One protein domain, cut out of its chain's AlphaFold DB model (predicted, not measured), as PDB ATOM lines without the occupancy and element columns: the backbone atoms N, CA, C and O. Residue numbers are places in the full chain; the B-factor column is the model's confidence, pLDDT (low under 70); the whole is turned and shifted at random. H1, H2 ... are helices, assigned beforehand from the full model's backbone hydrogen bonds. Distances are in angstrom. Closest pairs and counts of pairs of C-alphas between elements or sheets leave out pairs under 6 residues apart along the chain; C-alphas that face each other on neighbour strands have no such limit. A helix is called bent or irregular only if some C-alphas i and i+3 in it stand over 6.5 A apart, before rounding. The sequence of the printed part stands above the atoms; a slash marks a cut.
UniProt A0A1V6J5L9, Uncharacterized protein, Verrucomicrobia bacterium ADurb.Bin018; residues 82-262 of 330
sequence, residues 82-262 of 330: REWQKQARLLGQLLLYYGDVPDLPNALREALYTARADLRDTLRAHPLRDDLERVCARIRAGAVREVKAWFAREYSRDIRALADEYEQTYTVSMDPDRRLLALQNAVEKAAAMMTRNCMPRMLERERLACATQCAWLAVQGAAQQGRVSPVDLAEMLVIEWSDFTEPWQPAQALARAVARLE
ATOM      1  N   ARG A  82     132.696 124.564 187.250       91.06
ATOM      2  CA  ARG A  82     131.856 123.961 186.208       91.06
ATOM      3  C   ARG A  82     132.477 124.082 184.814       91.06
ATOM      4  O   ARG A  82     132.339 123.160 184.009       91.06
ATOM      5  N   GLU A  83     133.145 125.192 184.516       91.44
ATOM      6  CA  GLU A  83     133.837 125.396 183.238       91.44
ATOM      7  C   GLU A  83     135.047 124.472 183.114       91.44
ATOM      8  O   GLU A  83     135.171 123.773 182.107       91.44
ATOM      9  N   TRP A  84     135.861 124.373 184.166       92.56
ATOM     10  CA  TRP A  84     136.983 123.436 184.219       92.56
ATOM     11  C   TRP A  84     136.530 121.974 184.166       92.56
ATOM     12  O   TRP A  84     137.114 121.170 183.441       92.56
ATOM     13  N   GLN A  85     135.424 121.624 184.824       92.31
ATOM     14  CA  GLN A  85     134.846 120.282 184.741       92.31
ATOM     15  C   GLN A  85     134.363 119.959 183.319       92.31
ATOM     16  O   GLN A  85     134.527 118.834 182.840       92.31
ATOM     17  N   LYS A  86     133.767 120.932 182.622       91.00
ATOM     18  CA  LYS A  86     133.363 120.771 181.219       91.00
ATOM     19  C   LYS A  86     134.582 120.576 180.317       91.00
ATOM     20  O   LYS A  86     134.549 119.694 179.463       91.00
ATOM     21  N   GLN A  87     135.646 121.348 180.532       91.00
ATOM     22  CA  GLN A  87     136.906 121.207 179.803       91.00
ATOM     23  C   GLN A  87     137.557 119.842 180.032       91.00
ATOM     24  O   GLN A  87     137.895 119.167 179.064       91.00
ATOM     25  N   ALA A  88     137.616 119.373 181.279       91.38
ATOM     26  CA  ALA A  88     138.091 118.033 181.609       91.38
ATOM     27  C   ALA A  88     137.311 116.949 180.845       91.38
ATOM     28  O   ALA A  88     137.899 116.048 180.258       91.38
ATOM     29  N   ARG A  89     135.977 117.054 180.764       90.19
ATOM     30  CA  ARG A  89     135.159 116.094 179.996       90.19
ATOM     31  C   ARG A  89     135.453 116.128 178.494       90.19
ATOM     32  O   ARG A  89     135.547 115.062 177.890       90.19
ATOM     33  N   LEU A  90     135.602 117.316 177.904       90.88
ATOM     34  CA  LEU A  90     135.970 117.467 176.489       90.88
ATOM     35  C   LEU A  90     137.357 116.878 176.212       90.88
ATOM     36  O   LEU A  90     137.540 116.158 175.236       90.88
ATOM     37  N   LEU A  91     138.310 117.115 177.110       91.88
ATOM     38  CA  LEU A  91     139.659 116.575 177.004       91.88
ATOM     39  C   LEU A  91     139.662 115.046 177.108       91.88
ATOM     40  O   LEU A  91     140.327 114.376 176.329       91.88
ATOM     41  N   GLY A  92     138.849 114.470 177.997       89.94
ATOM     42  CA  GLY A  92     138.669 113.020 178.077       89.94
ATOM     43  C   GLY A  92     138.111 112.407 176.787       89.94
ATOM     44  O   GLY A  92     138.507 111.303 176.415       89.94
ATOM     45  N   GLN A  93     137.229 113.126 176.085       88.31
ATOM     46  CA  GLN A  93     136.746 112.728 174.757       88.31
ATOM     47  C   GLN A  93     137.846 112.839 173.694       88.31
ATOM     48  O   GLN A  93     137.955 111.947 172.858       88.31
ATOM     49  N   LEU A  94     138.686 113.878 173.749       90.62
ATOM     50  CA  LEU A  94     139.839 114.040 172.856       90.62
ATOM     51  C   LEU A  94     140.860 112.913 173.018       90.62
ATOM     52  O   LEU A  94     141.281 112.320 172.032       90.62
ATOM     53  N   LEU A  95     141.211 112.558 174.254       90.88
ATOM     54  CA  LEU A  95     142.152 111.467 174.518       90.88
ATOM     55  C   LEU A  95     141.625 110.117 174.022       90.88
ATOM     56  O   LEU A  95     142.381 109.314 173.482       90.88
ATOM     57  N   LEU A  96     140.323 109.875 174.194       87.50
ATOM     58  CA  LEU A  96     139.648 108.713 173.619       87.50
ATOM     59  C   LEU A  96     139.763 108.697 172.097       87.50
ATOM     60  O   LEU A  96     140.063 107.665 171.514       87.50
ATOM     61  N   TYR A  97     139.544 109.852 171.479       87.06
ATOM     62  CA  TYR A  97     139.596 110.008 170.039       87.06
ATOM     63  C   TYR A  97     140.989 109.730 169.467       87.06
ATOM     64  O   TYR A  97     141.118 108.945 168.531       87.06
ATOM     65  N   TYR A  98     142.034 110.313 170.057       89.56
ATOM     66  CA  TYR A  98     143.415 110.051 169.650       89.56
ATOM     67  C   TYR A  98     143.860 108.616 169.947       89.56
ATOM     68  O   TYR A  98     144.644 108.055 169.189       89.56
ATOM     69  N   GLY A  99     143.331 107.992 171.002       86.25
ATOM     70  CA  GLY A  99     143.625 106.594 171.321       86.25
ATOM     71  C   GLY A  99     143.141 105.596 170.263       86.25
ATOM     72  O   GLY A  99     143.675 104.491 170.197       86.25
ATOM     73  N   ASP A 100     142.174 105.990 169.430       84.25
ATOM     74  CA  ASP A 100     141.610 105.162 168.360       84.25
ATOM     75  C   ASP A 100     142.347 105.320 167.012       84.25
ATOM     76  O   ASP A 100     141.928 104.737 166.011       84.25
ATOM     77  N   VAL A 101     143.431 106.101 166.959       87.31
ATOM     78  CA  VAL A 101     144.278 106.220 165.763       87.31
ATOM     79  C   VAL A 101     145.043 104.899 165.558       87.31
ATOM     80  O   VAL A 101     145.753 104.464 166.473       87.31
ATOM     81  N   PRO A 102     144.900 104.230 164.394       79.69
ATOM     82  CA  PRO A 102     145.415 102.873 164.192       79.69
ATOM     83  C   PRO A 102     146.945 102.812 164.249       79.69
ATOM     84  O   PRO A 102     147.496 101.955 164.944       79.69
ATOM     85  N   ASP A 103     147.608 103.775 163.611       87.56
ATOM     86  CA  ASP A 103     149.065 103.798 163.421       87.56
ATOM     87  C   ASP A 103     149.814 104.468 164.581       87.56
ATOM     88  O   ASP A 103     151.022 104.689 164.518       87.56
ATOM     89  N   LEU A 104     149.109 104.797 165.669       89.94
ATOM     90  CA  LEU A 104     149.708 105.496 166.795       89.94
ATOM     91  C   LEU A 104     150.769 104.614 167.497       89.94
ATOM     92  O   LEU A 104     150.442 103.496 167.923       89.94
ATOM     93  N   PRO A 105     152.001 105.120 167.709       93.94
ATOM     94  CA  PRO A 105     153.046 104.423 168.450       93.94
ATOM     95  C   PRO A 105     152.598 103.973 169.844       93.94
ATOM     96  O   PRO A 105     151.893 104.697 170.552       93.94
ATOM     97  N   ASN A 106     153.080 102.808 170.291       92.31
ATOM     98  CA  ASN A 106     152.717 102.251 171.601       92.31
ATOM     99  C   ASN A 106     153.045 103.201 172.764       92.31
ATOM    100  O   ASN A 106     152.223 103.347 173.661       92.31
ATOM    101  N   ALA A 107     154.179 103.909 172.711       92.50
ATOM    102  CA  ALA A 107     154.555 104.889 173.734       92.50
ATOM    103  C   ALA A 107     153.530 106.035 173.861       92.50
ATOM    104  O   ALA A 107     153.134 106.402 174.965       92.50
ATOM    105  N   LEU A 108     153.027 106.556 172.733       93.75
ATOM    106  CA  LEU A 108     151.990 107.593 172.735       93.75
ATOM    107  C   LEU A 108     150.636 107.035 173.178       93.75
ATOM    108  O   LEU A 108     149.895 107.703 173.895       93.75
ATOM    109  N   ARG A 109     150.318 105.791 172.808       93.75
ATOM    110  CA  ARG A 109     149.109 105.106 173.284       93.75
ATOM    111  C   ARG A 109     149.129 104.927 174.805       93.75
ATOM    112  O   ARG A 109     148.108 105.147 175.457       93.75
ATOM    113  N   GLU A 110     150.280 104.581 175.374       93.12
ATOM    114  CA  GLU A 110     150.488 104.517 176.822       93.12
ATOM    115  C   GLU A 110     150.359 105.899 177.472       93.12
ATOM    116  O   GLU A 110     149.630 106.027 178.454       93.12
ATOM    117  N   ALA A 111     150.958 106.945 176.894       93.25
ATOM    118  CA  ALA A 111     150.825 108.323 177.380       93.25
ATOM    119  C   ALA A 111     149.365 108.827 177.368       93.25
ATOM    120  O   ALA A 111     148.903 109.470 178.311       93.25
ATOM    121  N   LEU A 112     148.592 108.496 176.329       94.12
ATOM    122  CA  LEU A 112     147.158 108.801 176.274       94.12
ATOM    123  C   LEU A 112     146.367 108.013 177.322       94.12
ATOM    124  O   LEU A 112     145.441 108.547 177.940       94.12
ATOM    125  N   TYR A 113     146.722 106.745 177.542       93.12
ATOM    126  CA  TYR A 113     146.088 105.909 178.556       93.12
ATOM    127  C   TYR A 113     146.349 106.438 179.971       93.12
ATOM    128  O   TYR A 113     145.406 106.534 180.763       93.12
ATOM    129  N   THR A 114     147.588 106.823 180.286       94.19
ATOM    130  CA  THR A 114     147.956 107.395 181.590       94.19
ATOM    131  C   THR A 114     147.289 108.748 181.808       94.19
ATOM    132  O   THR A 114     146.659 108.935 182.846       94.19
ATOM    133  N   ALA A 115     147.297 109.639 180.812       94.00
ATOM    134  CA  ALA A 115     146.578 110.914 180.859       94.00
ATOM    135  C   ALA A 115     145.074 110.722 181.118       94.00
ATOM    136  O   ALA A 115     144.456 111.444 181.904       94.00
ATOM    137  N   ARG A 116     144.464 109.714 180.488       93.88
ATOM    138  CA  ARG A 116     143.050 109.388 180.690       93.88
ATOM    139  C   ARG A 116     142.780 108.799 182.074       93.88
ATOM    140  O   ARG A 116     141.724 109.079 182.647       93.88
ATOM    141  N   ALA A 117     143.682 107.967 182.590       91.38
ATOM    142  CA  ALA A 117     143.585 107.430 183.941       91.38
ATOM    143  C   ALA A 117     143.676 108.560 184.977       91.38
ATOM    144  O   ALA A 117     142.782 108.663 185.811       91.38
ATOM    145  N   ASP A 118     144.654 109.459 184.836       92.12
ATOM    146  CA  ASP A 118     144.844 110.634 185.696       92.12
ATOM    147  C   ASP A 118     143.593 111.525 185.720       92.12
ATOM    148  O   ASP A 118     143.033 111.834 186.773       92.12
ATOM    149  N   LEU A 119     143.048 111.837 184.541       93.00
ATOM    150  CA  LEU A 119     141.815 112.609 184.409       93.00
ATOM    151  C   LEU A 119     140.610 111.921 185.070       93.00
ATOM    152  O   LEU A 119     139.797 112.569 185.732       93.00
ATOM    153  N   ARG A 120     140.464 110.604 184.882       92.44
ATOM    154  CA  ARG A 120     139.370 109.821 185.471       92.44
ATOM    155  C   ARG A 120     139.475 109.782 186.990       92.44
ATOM    156  O   ARG A 120     138.452 109.904 187.662       92.44
ATOM    157  N   ASP A 121     140.674 109.571 187.508       92.44
ATOM    158  CA  ASP A 121     140.914 109.418 188.936       92.44
ATOM    159  C   ASP A 121     140.749 110.778 189.636       92.44
ATOM    160  O   ASP A 121     140.038 110.860 190.637       92.44
ATOM    161  N   THR A 122     141.215 111.865 189.007       91.56
ATOM    162  CA  THR A 122     140.947 113.250 189.432       91.56
ATOM    163  C   THR A 122     139.450 113.546 189.481       91.56
ATOM    164  O   THR A 122     138.946 114.032 190.488       91.56
ATOM    165  N   LEU A 123     138.692 113.206 188.432       89.81
ATOM    166  CA  LEU A 123     137.241 113.436 188.402       89.81
ATOM    167  C   LEU A 123     136.469 112.608 189.443       89.81
ATOM    168  O   LEU A 123     135.371 113.008 189.831       89.81
ATOM    169  N   ARG A 124     137.010 111.465 189.880       90.00
ATOM    170  CA  ARG A 124     136.414 110.615 190.925       90.00
ATOM    171  C   ARG A 124     136.730 111.096 192.335       90.00
ATOM    172  O   ARG A 124     135.917 110.874 193.224       90.00
ATOM    173  N   ALA A 125     137.869 111.749 192.537       89.94
ATOM    174  CA  ALA A 125     138.360 112.165 193.846       89.94
ATOM    175  C   ALA A 125     137.686 113.433 194.411       89.94
ATOM    176  O   ALA A 125     138.215 114.018 195.347       89.94
ATOM    177  N   HIS A 126     136.536 113.860 193.869       83.62
ATOM    178  CA  HIS A 126     135.890 115.141 194.200       83.62
ATOM    179  C   HIS A 126     136.868 116.328 194.079       83.62
ATOM    180  O   HIS A 126     137.194 116.966 195.077       83.62
ATOM    181  N   PRO A 127     137.356 116.614 192.859       87.25
ATOM    182  CA  PRO A 127     138.465 117.537 192.664       87.25
ATOM    183  C   PRO A 127     138.065 118.968 193.017       87.25
ATOM    184  O   PRO A 127     136.907 119.358 192.840       87.25
ATOM    185  N   LEU A 128     139.035 119.774 193.440       91.88
ATOM    186  CA  LEU A 128     138.870 121.220 193.480       91.88
ATOM    187  C   LEU A 128     139.017 121.801 192.070       91.88
ATOM    188  O   LEU A 128     139.431 121.138 191.113       91.88
ATOM    189  N   ARG A 129     138.664 123.079 191.926       92.06
ATOM    190  CA  ARG A 129     138.830 123.815 190.668       92.06
ATOM    191  C   ARG A 129     140.288 123.778 190.189       92.06
ATOM    192  O   ARG A 129     140.531 123.460 189.027       92.06
ATOM    193  N   ASP A 130     141.229 124.051 191.086       91.12
ATOM    194  CA  ASP A 130     142.653 124.150 190.754       91.12
ATOM    195  C   ASP A 130     143.249 122.793 190.352       91.12
ATOM    196  O   ASP A 130     144.138 122.730 189.502       91.12
ATOM    197  N   ASP A 131     142.721 121.689 190.890       91.62
ATOM    198  CA  ASP A 131     143.127 120.338 190.491       91.62
ATOM    199  C   ASP A 131     142.733 120.058 189.037       91.62
ATOM    200  O   ASP A 131     143.541 119.557 188.250       91.62
ATOM    201  N   LEU A 132     141.507 120.432 188.652       92.12
ATOM    202  CA  LEU A 132     141.030 120.288 187.275       92.12
ATOM    203  C   LEU A 132     141.849 121.133 186.302       92.12
ATOM    204  O   LEU A 132     142.197 120.649 185.225       92.12
ATOM    205  N   GLU A 133     142.166 122.370 186.679       93.62
ATOM    206  CA  GLU A 133     143.021 123.257 185.893       93.62
ATOM    207  C   GLU A 133     144.407 122.639 185.668       93.62
ATOM    208  O   GLU A 133     144.834 122.477 184.520       93.62
ATOM    209  N   ARG A 134     145.079 122.203 186.743       92.75
ATOM    210  CA  ARG A 134     146.421 121.600 186.677       92.75
ATOM    211  C   ARG A 134     146.449 120.331 185.832       92.75
ATOM    212  O   ARG A 134     147.378 120.133 185.049       92.75
ATOM    213  N   VAL A 135     145.453 119.458 185.982       94.19
ATOM    214  CA  VAL A 135     145.374 118.206 185.214       94.19
ATOM    215  C   VAL A 135     145.082 118.493 183.740       94.19
ATOM    216  O   VAL A 135     145.758 117.944 182.869       94.19
ATOM    217  N   CYS A 136     144.161 119.411 183.431       93.19
ATOM    218  CA  CYS A 136     143.893 119.808 182.047       93.19
ATOM    219  C   CYS A 136     145.129 120.423 181.373       93.19
ATOM    220  O   CYS A 136     145.445 120.063 180.239       93.19
ATOM    221  N   ALA A 137     145.843 121.316 182.067       92.00
ATOM    222  CA  ALA A 137     147.059 121.946 181.558       92.00
ATOM    223  C   ALA A 137     148.159 120.912 181.274       92.00
ATOM    224  O   ALA A 137     148.745 120.909 180.190       92.00
ATOM    225  N   ARG A 138     148.385 119.977 182.204       93.81
ATOM    226  CA  ARG A 138     149.387 118.910 182.066       93.81
ATOM    227  C   ARG A 138     149.102 117.993 180.882       93.81
ATOM    228  O   ARG A 138     150.002 117.699 180.106       93.81
ATOM    229  N   ILE A 139     147.851 117.573 180.713       94.12
ATOM    230  CA  ILE A 139     147.446 116.702 179.602       94.12
ATOM    231  C   ILE A 139     147.600 117.423 178.254       94.12
ATOM    232  O   ILE A 139     148.053 116.815 177.282       94.12
ATOM    233  N   ARG A 140     147.249 118.716 178.189       92.19
ATOM    234  CA  ARG A 140     147.418 119.539 176.981       92.19
ATOM    235  C   ARG A 140     148.895 119.700 176.607       92.19
ATOM    236  O   ARG A 140     149.248 119.508 175.448       92.19
ATOM    237  N   ALA A 141     149.748 120.012 177.583       90.38
ATOM    238  CA  ALA A 141     151.184 120.212 177.374       90.38
ATOM    239  C   ALA A 141     151.965 118.901 177.146       90.38
ATOM    240  O   ALA A 141     152.989 118.915 176.466       90.38
ATOM    241  N   GLY A 142     151.502 117.782 177.701       92.38
ATOM    242  CA  GLY A 142     152.086 116.457 177.495       92.38
ATOM    243  C   GLY A 142     151.436 115.738 176.317       92.38
ATOM    244  O   GLY A 142     151.732 116.020 175.156       92.38
ATOM    245  N   ALA A 143     150.505 114.835 176.626       92.31
ATOM    246  CA  ALA A 143     149.966 113.863 175.678       92.31
ATOM    247  C   ALA A 143     149.354 114.484 174.405       92.31
ATOM    248  O   ALA A 143     149.603 113.995 173.305       92.31
ATOM    249  N   VAL A 144     148.573 115.567 174.513       92.44
ATOM    250  CA  VAL A 144     147.937 116.188 173.329       92.44
ATOM    251  C   VAL A 144     148.976 116.820 172.404       92.44
ATOM    252  O   VAL A 144     148.927 116.618 171.190       92.44
ATOM    253  N   ARG A 145     149.928 117.577 172.963       92.06
ATOM    254  CA  ARG A 145     150.998 118.214 172.187       92.06
ATOM    255  C   ARG A 145     151.892 117.176 171.510       92.06
ATOM    256  O   ARG A 145     152.226 117.350 170.343       92.06
ATOM    257  N   GLU A 146     152.234 116.095 172.205       92.44
ATOM    258  CA  GLU A 146     153.051 115.012 171.649       92.44
ATOM    259  C   GLU A 146     152.372 114.300 170.477       92.44
ATOM    260  O   GLU A 146     153.022 114.058 169.460       92.44
ATOM    261  N   VAL A 147     151.064 114.033 170.570       93.00
ATOM    262  CA  VAL A 147     150.287 113.452 169.462       93.00
ATOM    263  C   VAL A 147     150.248 114.394 168.258       93.00
ATOM    264  O   VAL A 147     150.510 113.963 167.137       93.00
ATOM    265  N   LYS A 148     149.987 115.692 168.470       92.44
ATOM    266  CA  LYS A 148     150.014 116.697 167.389       92.44
ATOM    267  C   LYS A 148     151.395 116.795 166.731       92.44
ATOM    268  O   LYS A 148     151.483 116.904 165.512       92.44
ATOM    269  N   ALA A 149     152.464 116.727 167.523       91.94
ATOM    270  CA  ALA A 149     153.832 116.732 167.019       91.94
ATOM    271  C   ALA A 149     154.180 115.437 166.265       91.94
ATOM    272  O   ALA A 149     154.942 115.477 165.303       91.94
ATOM    273  N   TRP A 150     153.628 114.294 166.679       93.69
ATOM    274  CA  TRP A 150     153.771 113.042 165.941       93.69
ATOM    275  C   TRP A 150     153.060 113.098 164.589       93.69
ATOM    276  O   TRP A 150     153.708 112.783 163.599       93.69
ATOM    277  N   PHE A 151     151.814 113.587 164.520       92.25
ATOM    278  CA  PHE A 151     151.113 113.777 163.242       92.25
ATOM    279  C   PHE A 151     151.951 114.589 162.248       92.25
ATOM    280  O   PHE A 151     152.109 114.171 161.105       92.25
ATOM    281  N   ALA A 152     152.536 115.695 162.717       88.81
ATOM    282  CA  ALA A 152     153.381 116.547 161.888       88.81
ATOM    283  C   ALA A 152     154.645 115.831 161.387       88.81
ATOM    284  O   ALA A 152     155.073 116.030 160.258       88.81
ATOM    285  N   ARG A 153     155.271 114.984 162.215       91.25
ATOM    286  CA  ARG A 153     156.467 114.233 161.804       91.25
ATOM    287  C   ARG A 153     156.131 113.096 160.846       91.25
ATOM    288  O   ARG A 153     156.804 112.968 159.828       91.25
ATOM    289  N   GLU A 154     155.115 112.305 161.175       91.94
ATOM    290  CA  GLU A 154     154.741 111.092 160.445       91.94
ATOM    291  C   GLU A 154     154.355 111.407 158.997       91.94
ATOM    292  O   GLU A 154     154.883 110.806 158.067       91.94
ATOM    293  N   TYR A 155     153.498 112.411 158.802       87.75
ATOM    294  CA  TYR A 155     152.958 112.734 157.481       87.75
ATOM    295  C   TYR A 155     153.768 113.792 156.722       87.75
ATOM    296  O   TYR A 155     153.494 114.029 155.547       87.75
ATOM    297  N   SER A 156     154.817 114.363 157.330       86.50
ATOM    298  CA  SER A 156     155.670 115.373 156.679       86.50
ATOM    299  C   SER A 156     156.217 114.923 155.323       86.50
ATOM    300  O   SER A 156     156.311 115.721 154.395       86.50
ATOM    301  N   ARG A 157     156.582 113.642 155.182       87.56
ATOM    302  CA  ARG A 157     157.138 113.103 153.935       87.56
ATOM    303  C   ARG A 157     156.100 113.072 152.817       87.56
ATOM    304  O   ARG A 157     156.409 113.479 151.701       87.56
ATOM    305  N   ASP A 158     154.896 112.602 153.119       88.31
ATOM    306  CA  ASP A 158     153.815 112.494 152.138       88.31
ATOM    307  C   ASP A 158     153.335 113.883 151.703       88.31
ATOM    308  O   ASP A 158     153.078 114.114 150.523       88.31
ATOM    309  N   ILE A 159     153.274 114.829 152.641       89.56
ATOM    310  CA  ILE A 159     152.891 116.218 152.373       89.56
ATOM    311  C   ILE A 159     153.945 116.930 151.521       89.56
ATOM    312  O   ILE A 159     153.586 117.567 150.531       89.56
ATOM    313  N   ARG A 160     155.239 116.746 151.816       87.94
ATOM    314  CA  ARG A 160     156.324 117.266 150.968       87.94
ATOM    315  C   ARG A 160     156.281 116.686 149.562       87.94
ATOM    316  O   ARG A 160     156.394 117.439 148.610       87.94
ATOM    317  N   ALA A 161     156.016 115.389 149.412       89.69
ATOM    318  CA  ALA A 161     155.873 114.787 148.087       89.69
ATOM    319  C   ALA A 161     154.724 115.421 147.273       89.69
ATOM    320  O   ALA A 161     154.852 115.590 146.064       89.69
ATOM    321  N   LEU A 162     153.619 115.811 147.924       89.06
ATOM    322  CA  LEU A 162     152.534 116.558 147.272       89.06
ATOM    323  C   LEU A 162     152.937 117.990 146.904       89.06
ATOM    324  O   LEU A 162     152.502 118.492 145.867       89.06
ATOM    325  N   ALA A 163     153.730 118.649 147.750       87.38
ATOM    326  CA  ALA A 163     154.276 119.969 147.458       87.38
ATOM    327  C   ALA A 163     155.239 119.908 146.260       87.38
ATOM    328  O   ALA A 163     155.067 120.674 145.314       87.38
ATOM    329  N   ASP A 164     156.150 118.933 146.238       88.81
ATOM    330  CA  ASP A 164     157.103 118.703 145.147       88.81
ATOM    331  C   ASP A 164     156.382 118.397 143.819       88.81
ATOM    332  O   ASP A 164     156.723 118.958 142.778       88.81
ATOM    333  N   GLU A 165     155.343 117.546 143.839       87.50
ATOM    334  CA  GLU A 165     154.501 117.230 142.667       87.50
ATOM    335  C   GLU A 165     153.850 118.504 142.086       87.50
ATOM    336  O   GLU A 165     153.803 118.717 140.866       87.50
ATOM    337  N   TYR A 166     153.377 119.390 142.965       85.62
ATOM    338  CA  TYR A 166     152.832 120.687 142.580       85.62
ATOM    339  C   TYR A 166     153.903 121.627 142.007       85.62
ATOM    340  O   TYR A 166     153.677 122.212 140.947       85.62
ATOM    341  N   GLU A 167     155.062 121.761 142.651       85.38
ATOM    342  CA  GLU A 167     156.146 122.645 142.202       85.38
ATOM    343  C   GLU A 167     156.711 122.217 140.839       85.38
ATOM    344  O   GLU A 167     156.950 123.048 139.956       85.38
ATOM    345  N   GLN A 168     156.829 120.909 140.602       85.56
ATOM    346  CA  GLN A 168     157.184 120.359 139.290       85.56
ATOM    347  C   GLN A 168     156.136 120.720 138.226       85.56
ATOM    348  O   GLN A 168     156.472 121.127 137.116       85.56
ATOM    349  N   THR A 169     154.849 120.652 138.565       81.50
ATOM    350  CA  THR A 169     153.774 121.054 137.642       81.50
ATOM    351  C   THR A 169     153.783 122.568 137.381       81.50
ATOM    352  O   THR A 169     153.534 123.016 136.257       81.50
ATOM    353  N   TYR A 170     154.095 123.363 138.407       77.81
ATOM    354  CA  TYR A 170     154.188 124.819 138.331       77.81
ATOM    355  C   TYR A 170     155.304 125.275 137.383       77.81
ATOM    356  O   TYR A 170     155.088 126.175 136.568       77.81
ATOM    357  N   THR A 171     156.471 124.630 137.461       78.44
ATOM    358  CA  THR A 171     157.642 124.950 136.630       78.44
ATOM    359  C   THR A 171     157.460 124.559 135.161       78.44
ATOM    360  O   THR A 171     157.921 125.284 134.282       78.44
ATOM    361  N   VAL A 172     156.746 123.465 134.875       80.25
ATOM    362  CA  VAL A 172     156.534 122.962 133.503       80.25
ATOM    363  C   VAL A 172     155.404 123.691 132.761       80.25
ATOM    364  O   VAL A 172     155.480 123.889 131.548       80.25
ATOM    365  N   SER A 173     154.334 124.097 133.451       74.62
ATOM    366  CA  SER A 173     153.184 124.751 132.810       74.62
ATOM    367  C   SER A 173     153.407 126.256 132.658       74.62
ATOM    368  O   SER A 173     153.641 126.927 133.653       74.62
ATOM    369  N   MET A 174     153.252 126.820 131.454       70.50
ATOM    370  CA  MET A 174     153.208 128.282 131.224       70.50
ATOM    371  C   MET A 174     151.813 128.891 131.475       70.50
ATOM    372  O   MET A 174     151.680 130.105 131.601       70.50
ATOM    373  N   ASP A 175     150.776 128.055 131.559       85.62
ATOM    374  CA  ASP A 175     149.377 128.472 131.705       85.62
ATOM    375  C   ASP A 175     149.030 128.762 133.185       85.62
ATOM    376  O   ASP A 175     149.151 127.851 134.021       85.62
ATOM    377  N   PRO A 176     148.611 129.999 133.533       82.38
ATOM    378  CA  PRO A 176     148.278 130.382 134.905       82.38
ATOM    379  C   PRO A 176     147.068 129.625 135.467       82.38
ATOM    380  O   PRO A 176     147.066 129.288 136.654       82.38
ATOM    381  N   ASP A 177     146.083 129.276 134.638       85.75
ATOM    382  CA  ASP A 177     144.873 128.589 135.101       85.75
ATOM    383  C   ASP A 177     145.189 127.145 135.499       85.75
ATOM    384  O   ASP A 177     144.733 126.644 136.531       85.75
ATOM    385  N   ARG A 178     146.069 126.482 134.740       83.25
ATOM    386  CA  ARG A 178     146.582 125.149 135.097       83.25
ATOM    387  C   ARG A 178     147.385 125.169 136.390       83.25
ATOM    388  O   ARG A 178     147.261 124.237 137.183       83.25
ATOM    389  N   ARG A 179     148.173 126.223 136.632       83.06
ATOM    390  CA  ARG A 179     148.936 126.387 137.881       83.06
ATOM    391  C   ARG A 179     148.012 126.535 139.090       83.06
ATOM    392  O   ARG A 179     148.248 125.893 140.111       83.06
ATOM    393  N   LEU A 180     146.947 127.329 138.966       84.50
ATOM    394  CA  LEU A 180     145.948 127.497 140.027       84.50
ATOM    395  C   LEU A 180     145.196 126.193 140.319       84.50
ATOM    396  O   LEU A 180     145.022 125.832 141.483       84.50
ATOM    397  N   LEU A 181     144.805 125.449 139.281       85.75
ATOM    398  CA  LEU A 181     144.148 124.150 139.439       85.75
ATOM    399  C   LEU A 181     145.066 123.103 140.082       85.75
ATOM    400  O   LEU A 181     144.617 122.344 140.942       85.75
ATOM    401  N   ALA A 182     146.344 123.062 139.697       86.06
ATOM    402  CA  ALA A 182     147.331 122.174 140.307       86.06
ATOM    403  C   ALA A 182     147.517 122.492 141.797       86.06
ATOM    404  O   ALA A 182     147.455 121.583 142.627       86.06
ATOM    405  N   LEU A 183     147.641 123.780 142.140       87.81
ATOM    406  CA  LEU A 183     147.741 124.226 143.526       87.81
ATOM    407  C   LEU A 183     146.504 123.823 144.334       87.81
ATOM    408  O   LEU A 183     146.622 123.218 145.397       87.81
ATOM    409  N   GLN A 184     145.311 124.124 143.817       89.06
ATOM    410  CA  GLN A 184     144.059 123.774 144.478       89.06
ATOM    411  C   GLN A 184     143.971 122.266 144.739       89.06
ATOM    412  O   GLN A 184     143.637 121.852 145.849       89.06
ATOM    413  N   ASN A 185     144.305 121.442 143.744       89.50
ATOM    414  CA  ASN A 185     144.279 119.989 143.883       89.50
ATOM    415  C   ASN A 185     145.279 119.490 144.936       89.50
ATOM    416  O   ASN A 185     144.922 118.619 145.730       89.50
ATOM    417  N   ALA A 186     146.498 120.037 144.974       90.12
ATOM    418  CA  ALA A 186     147.515 119.649 145.950       90.12
ATOM    419  C   ALA A 186     147.084 119.984 147.387       90.12
ATOM    420  O   ALA A 186     147.108 119.117 148.261       90.12
ATOM    421  N   VAL A 187     146.590 121.205 147.613       92.44
ATOM    422  CA  VAL A 187     146.121 121.664 148.930       92.44
ATOM    423  C   VAL A 187     144.887 120.873 149.389       92.44
ATOM    424  O   VAL A 187     144.819 120.434 150.539       92.44
ATOM    425  N   GLU A 188     143.916 120.633 148.499       91.19
ATOM    426  CA  GLU A 188     142.742 119.805 148.809       91.19
ATOM    427  C   GLU A 188     143.137 118.358 149.147       91.19
ATOM    428  O   GLU A 188     142.593 117.778 150.090       91.19
ATOM    429  N   LYS A 189     144.084 117.770 148.403       91.31
ATOM    430  CA  LYS A 189     144.576 116.398 148.616       91.31
ATOM    431  C   LYS A 189     145.323 116.276 149.944       91.31
ATOM    432  O   LYS A 189     145.051 115.331 150.684       91.31
ATOM    433  N   ALA A 190     146.169 117.249 150.283       92.19
ATOM    434  CA  ALA A 190     146.854 117.327 151.572       92.19
ATOM    435  C   ALA A 190     145.857 117.412 152.738       92.19
ATOM    436  O   ALA A 190     145.890 116.589 153.656       92.19
ATOM    437  N   ALA A 191     144.887 118.330 152.669       92.88
ATOM    438  CA  ALA A 191     143.867 118.462 153.707       92.88
ATOM    439  C   ALA A 191     142.995 117.195 153.832       92.88
ATOM    440  O   ALA A 191     142.701 116.733 154.937       92.88
ATOM    441  N   ALA A 192     142.590 116.588 152.713       90.75
ATOM    442  CA  ALA A 192     141.796 115.359 152.714       90.75
ATOM    443  C   ALA A 192     142.569 114.165 153.302       90.75
ATOM    444  O   ALA A 192     142.011 113.402 154.092       90.75
ATOM    445  N   MET A 193     143.851 114.022 152.966       91.44
ATOM    446  CA  MET A 193     144.728 113.006 153.547       91.44
ATOM    447  C   MET A 193     144.830 113.183 155.065       91.44
ATOM    448  O   MET A 193     144.514 112.264 155.822       91.44
ATOM    449  N   MET A 194     145.152 114.395 155.520       92.81
ATOM    450  CA  MET A 194     145.316 114.667 156.946       92.81
ATOM    451  C   MET A 194     144.027 114.495 157.736       92.81
ATOM    452  O   MET A 194     144.048 113.964 158.843       92.81
ATOM    453  N   THR A 195     142.876 114.877 157.182       91.31
ATOM    454  CA  THR A 195     141.599 114.670 157.881       91.31
ATOM    455  C   THR A 195     141.263 113.189 158.026       91.31
ATOM    456  O   THR A 195     140.636 112.804 159.010       91.31
ATOM    457  N   ARG A 196     141.701 112.319 157.111       89.19
ATOM    458  CA  ARG A 196     141.498 110.870 157.256       89.19
ATOM    459  C   ARG A 196     142.363 110.262 158.354       89.19
ATOM    460  O   ARG A 196     141.863 109.403 159.079       89.19
ATOM    461  N   ASN A 197     143.586 110.760 158.508       88.69
ATOM    462  CA  ASN A 197     144.563 110.251 159.468       88.69
ATOM    463  C   ASN A 197     144.359 110.823 160.875       88.69
ATOM    464  O   ASN A 197     144.279 110.081 161.851       88.69
ATOM    465  N   CYS A 198     144.196 112.143 160.983       88.38
ATOM    466  CA  CYS A 198     143.959 112.815 162.257       88.38
ATOM    467  C   CYS A 198     142.569 112.518 162.818       88.38
ATOM    468  O   CYS A 198     142.364 112.641 164.025       88.38
ATOM    469  N   MET A 199     141.599 112.190 161.953       86.88
ATOM    470  CA  MET A 199     140.193 112.081 162.336       86.88
ATOM    471  C   MET A 199     139.483 110.798 161.868       86.88
ATOM    472  O   MET A 199     138.403 110.862 161.272       86.88
ATOM    473  N   PRO A 200     140.004 109.604 162.210       81.44
ATOM    474  CA  PRO A 200     139.594 108.328 161.620       81.44
ATOM    475  C   PRO A 200     138.190 107.849 162.017       81.44
ATOM    476  O   PRO A 200     137.659 106.936 161.381       81.44
ATOM    477  N   ARG A 201     137.543 108.461 163.018       78.25
ATOM    478  CA  ARG A 201     136.162 108.120 163.427       78.25
ATOM    479  C   ARG A 201     135.093 109.059 162.881       78.25
ATOM    480  O   ARG A 201     133.918 108.712 162.926       78.25
ATOM    481  N   MET A 202     135.490 110.231 162.390       80.38
ATOM    482  CA  MET A 202     134.556 111.252 161.918       80.38
ATOM    483  C   MET A 202     133.883 110.807 160.616       80.38
ATOM    484  O   MET A 202     134.489 110.066 159.843       80.38
ATOM    485  N   LEU A 203     132.654 111.239 160.339       80.12
ATOM    486  CA  LEU A 203     132.002 110.927 159.060       80.12
ATOM    487  C   LEU A 203     132.789 111.527 157.885       80.12
ATOM    488  O   LEU A 203     133.330 112.627 158.008       80.12
ATOM    489  N   GLU A 204     132.825 110.843 156.736       80.44
ATOM    490  CA  GLU A 204     133.597 111.305 155.570       80.44
ATOM    491  C   GLU A 204     133.129 112.697 155.135       80.44
ATOM    492  O   GLU A 204     133.940 113.596 154.936       80.44
ATOM    493  N   ARG A 205     131.813 112.950 155.116       80.25
ATOM    494  CA  ARG A 205     131.274 114.291 154.845       80.25
ATOM    495  C   ARG A 205     131.832 115.379 155.772       80.25
ATOM    496  O   ARG A 205     132.088 116.493 155.316       80.25
ATOM    497  N   GLU A 206     131.961 115.094 157.063       82.62
ATOM    498  CA  GLU A 206     132.451 116.061 158.053       82.62
ATOM    499  C   GLU A 206     133.957 116.291 157.894       82.62
ATOM    500  O   GLU A 206     134.399 117.441 157.926       82.62
ATOM    501  N   ARG A 207     134.724 115.231 157.603       86.69
ATOM    502  CA  ARG A 207     136.146 115.342 157.243       86.69
ATOM    503  C   ARG A 207     136.343 116.196 156.003       86.69
ATOM    504  O   ARG A 207     137.184 117.081 156.010       86.69
ATOM    505  N   LEU A 208     135.538 115.992 154.965       85.81
ATOM    506  CA  LEU A 208     135.635 116.760 153.724       85.81
ATOM    507  C   LEU A 208     135.230 118.221 153.909       85.81
ATOM    508  O   LEU A 208     135.855 119.109 153.328       85.81
ATOM    509  N   ALA A 209     134.226 118.493 154.745       86.31
ATOM    510  CA  ALA A 209     133.880 119.858 155.125       86.31
ATOM    511  C   ALA A 209     135.045 120.539 155.863       86.31
ATOM    512  O   ALA A 209     135.409 121.663 155.516       86.31
ATOM    513  N   CYS A 210     135.673 119.840 156.815       88.50
ATOM    514  CA  CYS A 210     136.888 120.298 157.488       88.50
ATOM    515  C   CYS A 210     138.033 120.535 156.495       88.50
ATOM    516  O   CYS A 210     138.635 121.605 156.505       88.50
ATOM    517  N   ALA A 211     138.316 119.569 155.618       90.25
ATOM    518  CA  ALA A 211     139.389 119.647 154.633       90.25
ATOM    519  C   ALA A 211     139.207 120.858 153.715       90.25
ATOM    520  O   ALA A 211     140.152 121.601 153.492       90.25
ATOM    521  N   THR A 212     137.977 121.114 153.261       89.94
ATOM    522  CA  THR A 212     137.660 122.277 152.417       89.94
ATOM    523  C   THR A 212     137.900 123.593 153.160       89.94
ATOM    524  O   THR A 212     138.489 124.517 152.605       89.94
ATOM    525  N   GLN A 213     137.476 123.685 154.426       89.75
ATOM    526  CA  GLN A 213     137.702 124.876 155.253       89.75
ATOM    527  C   GLN A 213     139.194 125.112 155.513       89.75
ATOM    528  O   GLN A 213     139.661 126.242 155.390       89.75
ATOM    529  N   CYS A 214     139.942 124.058 155.844       92.44
ATOM    530  CA  CYS A 214     141.378 124.147 156.102       92.44
ATOM    531  C   CYS A 214     142.158 124.477 154.826       92.44
ATOM    532  O   CYS A 214     143.028 125.335 154.872       92.44
ATOM    533  N   ALA A 215     141.810 123.872 153.687       91.69
ATOM    534  CA  ALA A 215     142.424 124.161 152.394       91.69
ATOM    535  C   ALA A 215     142.222 125.626 151.983       91.69
ATOM    536  O   ALA A 215     143.173 126.305 151.605       91.69
ATOM    537  N   TRP A 216     140.997 126.143 152.119       91.06
ATOM    538  CA  TRP A 216     140.708 127.546 151.825       91.06
ATOM    539  C   TRP A 216     141.495 128.498 152.737       91.06
ATOM    540  O   TRP A 216     142.116 129.444 152.252       91.06
ATOM    541  N   LEU A 217     141.532 128.218 154.044       92.00
ATOM    542  CA  LEU A 217     142.316 129.003 155.002       92.00
ATOM    543  C   LEU A 217     143.820 128.923 154.739       92.00
ATOM    544  O   LEU A 217     144.513 129.916 154.932       92.00
ATOM    545  N   ALA A 218     144.324 127.776 154.286       91.44
ATOM    546  CA  ALA A 218     145.731 127.596 153.960       91.44
ATOM    547  C   ALA A 218     146.147 128.464 152.770       91.44
ATOM    548  O   ALA A 218     147.151 129.165 152.841       91.44
ATOM    549  N   VAL A 219     145.344 128.491 151.704       89.94
ATOM    550  CA  VAL A 219     145.615 129.355 150.542       89.94
ATOM    551  C   VAL A 219     145.619 130.831 150.950       89.94
ATOM    552  O   VAL A 219     146.526 131.571 150.574       89.94
ATOM    553  N   GLN A 220     144.650 131.259 151.765       89.31
ATOM    554  CA  GLN A 220     144.597 132.644 152.244       89.31
ATOM    555  C   GLN A 220     145.748 132.999 153.187       89.31
ATOM    556  O   GLN A 220     146.351 134.061 153.048       89.31
ATOM    557  N   GLY A 221     146.063 132.117 154.134       85.94
ATOM    558  CA  GLY A 221     147.139 132.326 155.095       85.94
ATOM    559  C   GLY A 221     148.510 132.360 154.423       85.94
ATOM    560  O   GLY A 221     149.311 133.242 154.726       85.94
ATOM    561  N   ALA A 222     148.754 131.473 153.455       87.19
ATOM    562  CA  ALA A 222     149.990 131.464 152.677       87.19
ATOM    563  C   ALA A 222     150.155 132.753 151.857       87.19
ATOM    564  O   ALA A 222     151.237 133.338 151.858       87.19
ATOM    565  N   ALA A 223     149.077 133.251 151.239       84.81
ATOM    566  CA  ALA A 223     149.099 134.516 150.503       84.81
ATOM    567  C   ALA A 223     149.409 135.730 151.399       84.81
ATOM    568  O   ALA A 223     150.045 136.678 150.948       84.81
ATOM    569  N   GLN A 224     148.981 135.708 152.665       83.25
ATOM    570  CA  GLN A 224     149.235 136.794 153.619       83.25
ATOM    571  C   GLN A 224     150.632 136.736 154.243       83.25
ATOM    572  O   GLN A 224     151.217 137.778 154.521       83.25
ATOM    573  N   GLN A 225     151.157 135.536 154.499       78.56
ATOM    574  CA  GLN A 225     152.430 135.379 155.203       78.56
ATOM    575  C   GLN A 225     153.642 135.250 154.285       78.56
ATOM    576  O   GLN A 225     154.746 135.584 154.707       78.56
ATOM    577  N   GLY A 226     153.470 134.732 153.065       72.38
ATOM    578  CA  GLY A 226     154.527 134.599 152.054       72.38
ATOM    579  C   GLY A 226     155.699 133.673 152.415       72.38
ATOM    580  O   GLY A 226     156.629 133.550 151.627       72.38
ATOM    581  N   ARG A 227     155.684 133.036 153.595       76.56
ATOM    582  CA  ARG A 227     156.796 132.230 154.139       76.56
ATOM    583  C   ARG A 227     156.556 130.720 154.124       76.56
ATOM    584  O   ARG A 227     157.486 129.969 154.382       76.56
ATOM    585  N   VAL A 228     155.322 130.278 153.879       83.00
ATOM    586  CA  VAL A 228     154.901 128.880 154.067       83.00
ATOM    587  C   VAL A 228     154.143 128.407 152.838       83.00
ATOM    588  O   VAL A 228     153.271 129.128 152.345       83.00
ATOM    589  N   SER A 229     154.441 127.192 152.369       87.44
ATOM    590  CA  SER A 229     153.663 126.570 151.303       87.44
ATOM    591  C   SER A 229     152.208 126.387 151.757       87.44
ATOM    592  O   SER A 229     151.958 125.906 152.867       87.44
ATOM    593  N   PRO A 230     151.211 126.722 150.920       89.88
ATOM    594  CA  PRO A 230     149.806 126.456 151.231       89.88
ATOM    595  C   PRO A 230     149.517 124.959 151.440       89.88
ATOM    596  O   PRO A 230     148.541 124.621 152.107       89.88
ATOM    597  N   VAL A 231     150.352 124.062 150.903       90.38
ATOM    598  CA  VAL A 231     150.227 122.609 151.100       90.38
ATOM    599  C   VAL A 231     150.595 122.230 152.541       90.38
ATOM    600  O   VAL A 231     149.787 121.603 153.228       90.38
ATOM    601  N   ASP A 232     151.740 122.705 153.038       89.81
ATOM    602  CA  ASP A 232     152.180 122.493 154.427       89.81
ATOM    603  C   ASP A 232     151.221 123.154 155.425       89.81
ATOM    604  O   ASP A 232     150.868 122.599 156.467       89.81
ATOM    605  N   LEU A 233     150.733 124.351 155.092       91.38
ATOM    606  CA  LEU A 233     149.812 125.073 155.958       91.38
ATOM    607  C   LEU A 233     148.463 124.348 156.097       91.38
ATOM    608  O   LEU A 233     147.859 124.367 157.173       91.38
ATOM    609  N   ALA A 234     147.998 123.666 155.046       92.88
ATOM    610  CA  ALA A 234     146.789 122.851 155.110       92.88
ATOM    611  C   ALA A 234     146.941 121.675 156.082       92.88
ATOM    612  O   ALA A 234     146.013 121.394 156.845       92.88
ATOM    613  N   GLU A 235     148.109 121.033 156.106       92.62
ATOM    614  CA  GLU A 235     148.431 119.981 157.070       92.62
ATOM    615  C   GLU A 235     148.324 120.500 158.511       92.62
ATOM    616  O   GLU A 235     147.571 119.963 159.334       92.62
ATOM    617  N   MET A 236     149.019 121.600 158.805       92.19
ATOM    618  CA  MET A 236     149.070 122.183 160.147       92.19
ATOM    619  C   MET A 236     147.693 122.622 160.640       92.19
ATOM    620  O   MET A 236     147.342 122.381 161.800       92.19
ATOM    621  N   LEU A 237     146.893 123.224 159.755       93.94
ATOM    622  CA  LEU A 237     145.529 123.638 160.067       93.94
ATOM    623  C   LEU A 237     144.632 122.442 160.384       93.94
ATOM    624  O   LEU A 237     143.846 122.528 161.324       93.94
ATOM    625  N   VAL A 238     144.768 121.318 159.673       94.00
ATOM    626  CA  VAL A 238     144.006 120.098 159.986       94.00
ATOM    627  C   VAL A 238     144.428 119.505 161.332       94.00
ATOM    628  O   VAL A 238     143.566 119.077 162.106       94.00
ATOM    629  N   ILE A 239     145.724 119.514 161.659       92.94
ATOM    630  CA  ILE A 239     146.208 119.068 162.974       92.94
ATOM    631  C   ILE A 239     145.614 119.941 164.087       92.94
ATOM    632  O   ILE A 239     145.150 119.406 165.096       92.94
ATOM    633  N   GLU A 240     145.582 121.267 163.925       91.94
ATOM    634  CA  GLU A 240     144.939 122.150 164.908       91.94
ATOM    635  C   GLU A 240     143.423 121.980 164.952       91.94
ATOM    636  O   GLU A 240     142.828 121.983 166.031       91.94
ATOM    637  N   TRP A 241     142.790 121.750 163.804       91.44
ATOM    638  CA  TRP A 241     141.364 121.467 163.740       91.44
ATOM    639  C   TRP A 241     141.023 120.167 164.475       91.44
ATOM    640  O   TRP A 241     139.975 120.099 165.109       91.44
ATOM    641  N   SER A 242     141.889 119.152 164.476       89.62
ATOM    642  CA  SER A 242     141.621 117.886 165.183       89.62
ATOM    643  C   SER A 242     141.366 118.056 166.692       89.62
ATOM    644  O   SER A 242     140.733 117.203 167.313       89.62
ATOM    645  N   ASP A 243     141.797 119.176 167.278       89.62
ATOM    646  CA  ASP A 243     141.488 119.540 168.654       89.62
ATOM    647  C   ASP A 243     140.111 120.207 168.755       89.62
ATOM    648  O   ASP A 243     139.891 121.362 168.377       89.62
ATOM    649  N   PHE A 244     139.153 119.454 169.281       86.81
ATOM    650  CA  PHE A 244     137.773 119.897 169.481       86.81
ATOM    651  C   PHE A 244     137.488 120.393 170.905       86.81
ATOM    652  O   PHE A 244     136.332 120.661 171.245       86.81
ATOM    653  N   THR A 245     138.517 120.536 171.749       87.94
ATOM    654  CA  THR A 245     138.360 121.072 173.113       87.94
ATOM    655  C   THR A 245     138.178 122.590 173.136       87.94
ATOM    656  O   THR A 245     137.809 123.161 174.166       87.94
ATOM    657  N   GLU A 246     138.375 123.242 171.992       87.06
ATOM    658  CA  GLU A 246     138.272 124.684 171.809       87.06
ATOM    659  C   GLU A 246     137.335 125.056 170.648       87.06
ATOM    660  O   GLU A 246     137.134 124.267 169.709       87.06
ATOM    661  N   PRO A 247     136.729 126.259 170.701       89.31
ATOM    662  CA  PRO A 247     135.989 126.801 169.571       89.31
ATOM    663  C   PRO A 247     136.906 126.910 168.352       89.31
ATOM    664  O   PRO A 247     138.082 127.252 168.472       89.31
ATOM    665  N   TRP A 248     136.358 126.655 167.165       89.06
ATOM    666  CA  TRP A 248     137.104 126.867 165.931       89.06
ATOM    667  C   TRP A 248     137.278 128.367 165.692       89.06
ATOM    668  O   TRP A 248     136.305 129.074 165.434       89.06
ATOM    669  N   GLN A 249     138.516 128.843 165.804       89.25
ATOM    670  CA  GLN A 249     138.889 130.236 165.584       89.25
ATOM    671  C   GLN A 249     139.987 130.289 164.515       89.25
ATOM    672  O   GLN A 249     141.160 130.133 164.852       89.25
ATOM    673  N   PRO A 250     139.626 130.497 163.232       87.12
ATOM    674  CA  PRO A 250     140.554 130.409 162.104       87.12
ATOM    675  C   PRO A 250     141.831 131.235 162.271       87.12
ATOM    676  O   PRO A 250     142.920 130.734 162.023       87.12
ATOM    677  N   ALA A 251     141.705 132.474 162.758       87.25
ATOM    678  CA  ALA A 251     142.843 133.363 162.967       87.25
ATOM    679  C   ALA A 251     143.818 132.827 164.031       87.25
ATOM    680  O   ALA A 251     145.029 132.851 163.830       87.25
ATOM    681  N   GLN A 252     143.302 132.287 165.141       88.25
ATOM    682  CA  GLN A 252     144.147 131.683 166.175       88.25
ATOM    683  C   GLN A 252     144.757 130.361 165.710       88.25
ATOM    684  O   GLN A 252     145.910 130.084 166.024       88.25
ATOM    685  N   ALA A 253     144.007 129.549 164.961       87.50
ATOM    686  CA  ALA A 253     144.516 128.307 164.392       87.50
ATOM    687  C   ALA A 253     145.665 128.578 163.412       87.50
ATOM    688  O   ALA A 253     146.691 127.909 163.486       87.50
ATOM    689  N   LEU A 254     145.526 129.602 162.562       88.69
ATOM    690  CA  LEU A 254     146.584 130.057 161.664       88.69
ATOM    691  C   LEU A 254     147.811 130.541 162.448       88.69
ATOM    692  O   LEU A 254     148.920 130.104 162.164       88.69
ATOM    693  N   ALA A 255     147.617 131.374 163.475       87.06
ATOM    694  CA  ALA A 255     148.714 131.848 164.320       87.06
ATOM    695  C   ALA A 255     149.462 130.692 165.012       87.06
ATOM    696  O   ALA A 255     150.689 130.678 165.024       87.06
ATOM    697  N   ARG A 256     148.745 129.690 165.540       86.88
ATOM    698  CA  ARG A 256     149.355 128.502 166.164       86.88
ATOM    699  C   ARG A 256     150.072 127.613 165.155       86.88
ATOM    700  O   ARG A 256     151.144 127.109 165.466       86.88
ATOM    701  N   ALA A 257     149.494 127.421 163.970       85.75
ATOM    702  CA  ALA A 257     150.121 126.662 162.892       85.75
ATOM    703  C   ALA A 257     151.463 127.289 162.493       85.75
ATOM    704  O   ALA A 257     152.469 126.595 162.413       85.75
ATOM    705  N   VAL A 258     151.488 128.610 162.343       84.19
ATOM    706  CA  VAL A 258     152.683 129.370 161.961       84.19
ATOM    707  C   VAL A 258     153.714 129.403 163.084       84.19
ATOM    708  O   VAL A 258     154.895 129.208 162.826       84.19
ATOM    709  N   ALA A 259     153.289 129.544 164.340       83.44
ATOM    710  CA  ALA A 259     154.194 129.498 165.490       83.44
ATOM    711  C   ALA A 259     154.942 128.156 165.626       83.44
ATOM    712  O   ALA A 259     155.976 128.099 166.278       83.44
ATOM    713  N   ARG A 260     154.453 127.065 165.015       74.88
ATOM    714  CA  ARG A 260     155.189 125.785 164.964       74.88
ATOM    715  C   ARG A 260     156.358 125.793 163.981       74.88
ATOM    716  O   ARG A 260     157.215 124.921 164.079       74.88
ATOM    717  N   LEU A 261     156.343 126.706 163.013       72.44
ATOM    718  CA  LEU A 261     157.385 126.851 161.998       72.44
ATOM    719  C   LEU A 261     158.511 127.771 162.449       72.44
ATOM    720  O   LEU A 261     159.622 127.652 161.938       72.44
ATOM    721  N   GLU A 262     158.238 128.684 163.383       62.41
ATOM    722  CA  GLU A 262     159.290 129.496 163.976       62.41
ATOM    723  C   GLU A 262     160.239 128.565 164.745       62.41
ATOM    724  O   GLU A 262     159.795 127.853 165.653       62.41
TER     725      GLU A 262
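Overview. This is residues 82 to 262 of the 330 residues of an uncharacterized protein of Verrucomicrobia bacterium ADurb.Bin018 (UniProt A0A1V6J5L9). A long bent helix, H3, runs along a rod of two lobes placed end to end. At one end its first arm, H3a, makes a three-helix bundle with H1 and H2, their centres in a triangle; at the other its second arm, H3b, folds back into H4, while H6 packs on both arms and on H4, and H5 and H7 cross H6. The printed part has 181 residues, with seven named helices, H1 to H7 in order along the chain, and no named strand: the class is all helix. The whole is compact, with a radius of gyration of the C-alphas of 18.2 A, and spans 66 by 32 by 31 A.

Along the chain. H3, residues 129 to 172, was assigned as one helix by its hydrogen bonds, but it is bent: C-alphas 154 and 157 are 7.2 A apart. Arm H3a, residues 129 to 154, begins at C-alpha 129 (138.830, 123.815, 190.668), is 36.4 A long, and is irregular, with C-alphas 141 and 144 6.6 A apart. Arm H3b, residues 157 to 172, is 22.7 A long. H1, residues 82 to 99, begins at C-alpha 82 (131.856, 123.961, 186.208) and is 25.7 A long; H2, residues 106 to 124, is 26.6 A long. H4, residues 176 to 198, measures 32.8 A and H5, residues 204 to 225, 30.6 A. H6 holds residues 230 to 241. H7, residues 250 to 259, ends at C-alpha 259 (154.194, 129.498, 165.490).

Arrangement. H3a and H3b stand at a steep tilt of 50 degrees. H1, H2, H3a, H3b, H4 and H6 form a bundle, helices touching at shallow tilts. H2 and H3a are a hairpin, with a tilt of 16 degrees and closest C-alphas Leu 112 and Ala 143, 5.8 A apart. H3b and H4 are another, at 6 degrees, with closest C-alphas Tyr 170 and Arg 179, 5.5 A apart. H6 touches H4 at 28 degrees, the same way, with closest C-alphas Val 187 and Val 231, 4.7 A apart. H5 touches H6 at a steep tilt of 54 degrees, with closest C-alphas Ala 218 and Ala 234, 5.0 A apart. H1 and H2 are both apart from H5, H6 and H7. Every O i to N i+4 pair is within hydrogen-bond range in H1, H2, H3b, H4, H5, H6 and H7; in H3a 20 of 22 are.

Size, cuts and confidence. The two C-alphas farthest apart, those of His 126 and Met 174, are 66.6 A apart. The printed part has no cut, and no link between its helices is long. The mean pLDDT of the printed part is 88.4, and residue 262 alone is under 70.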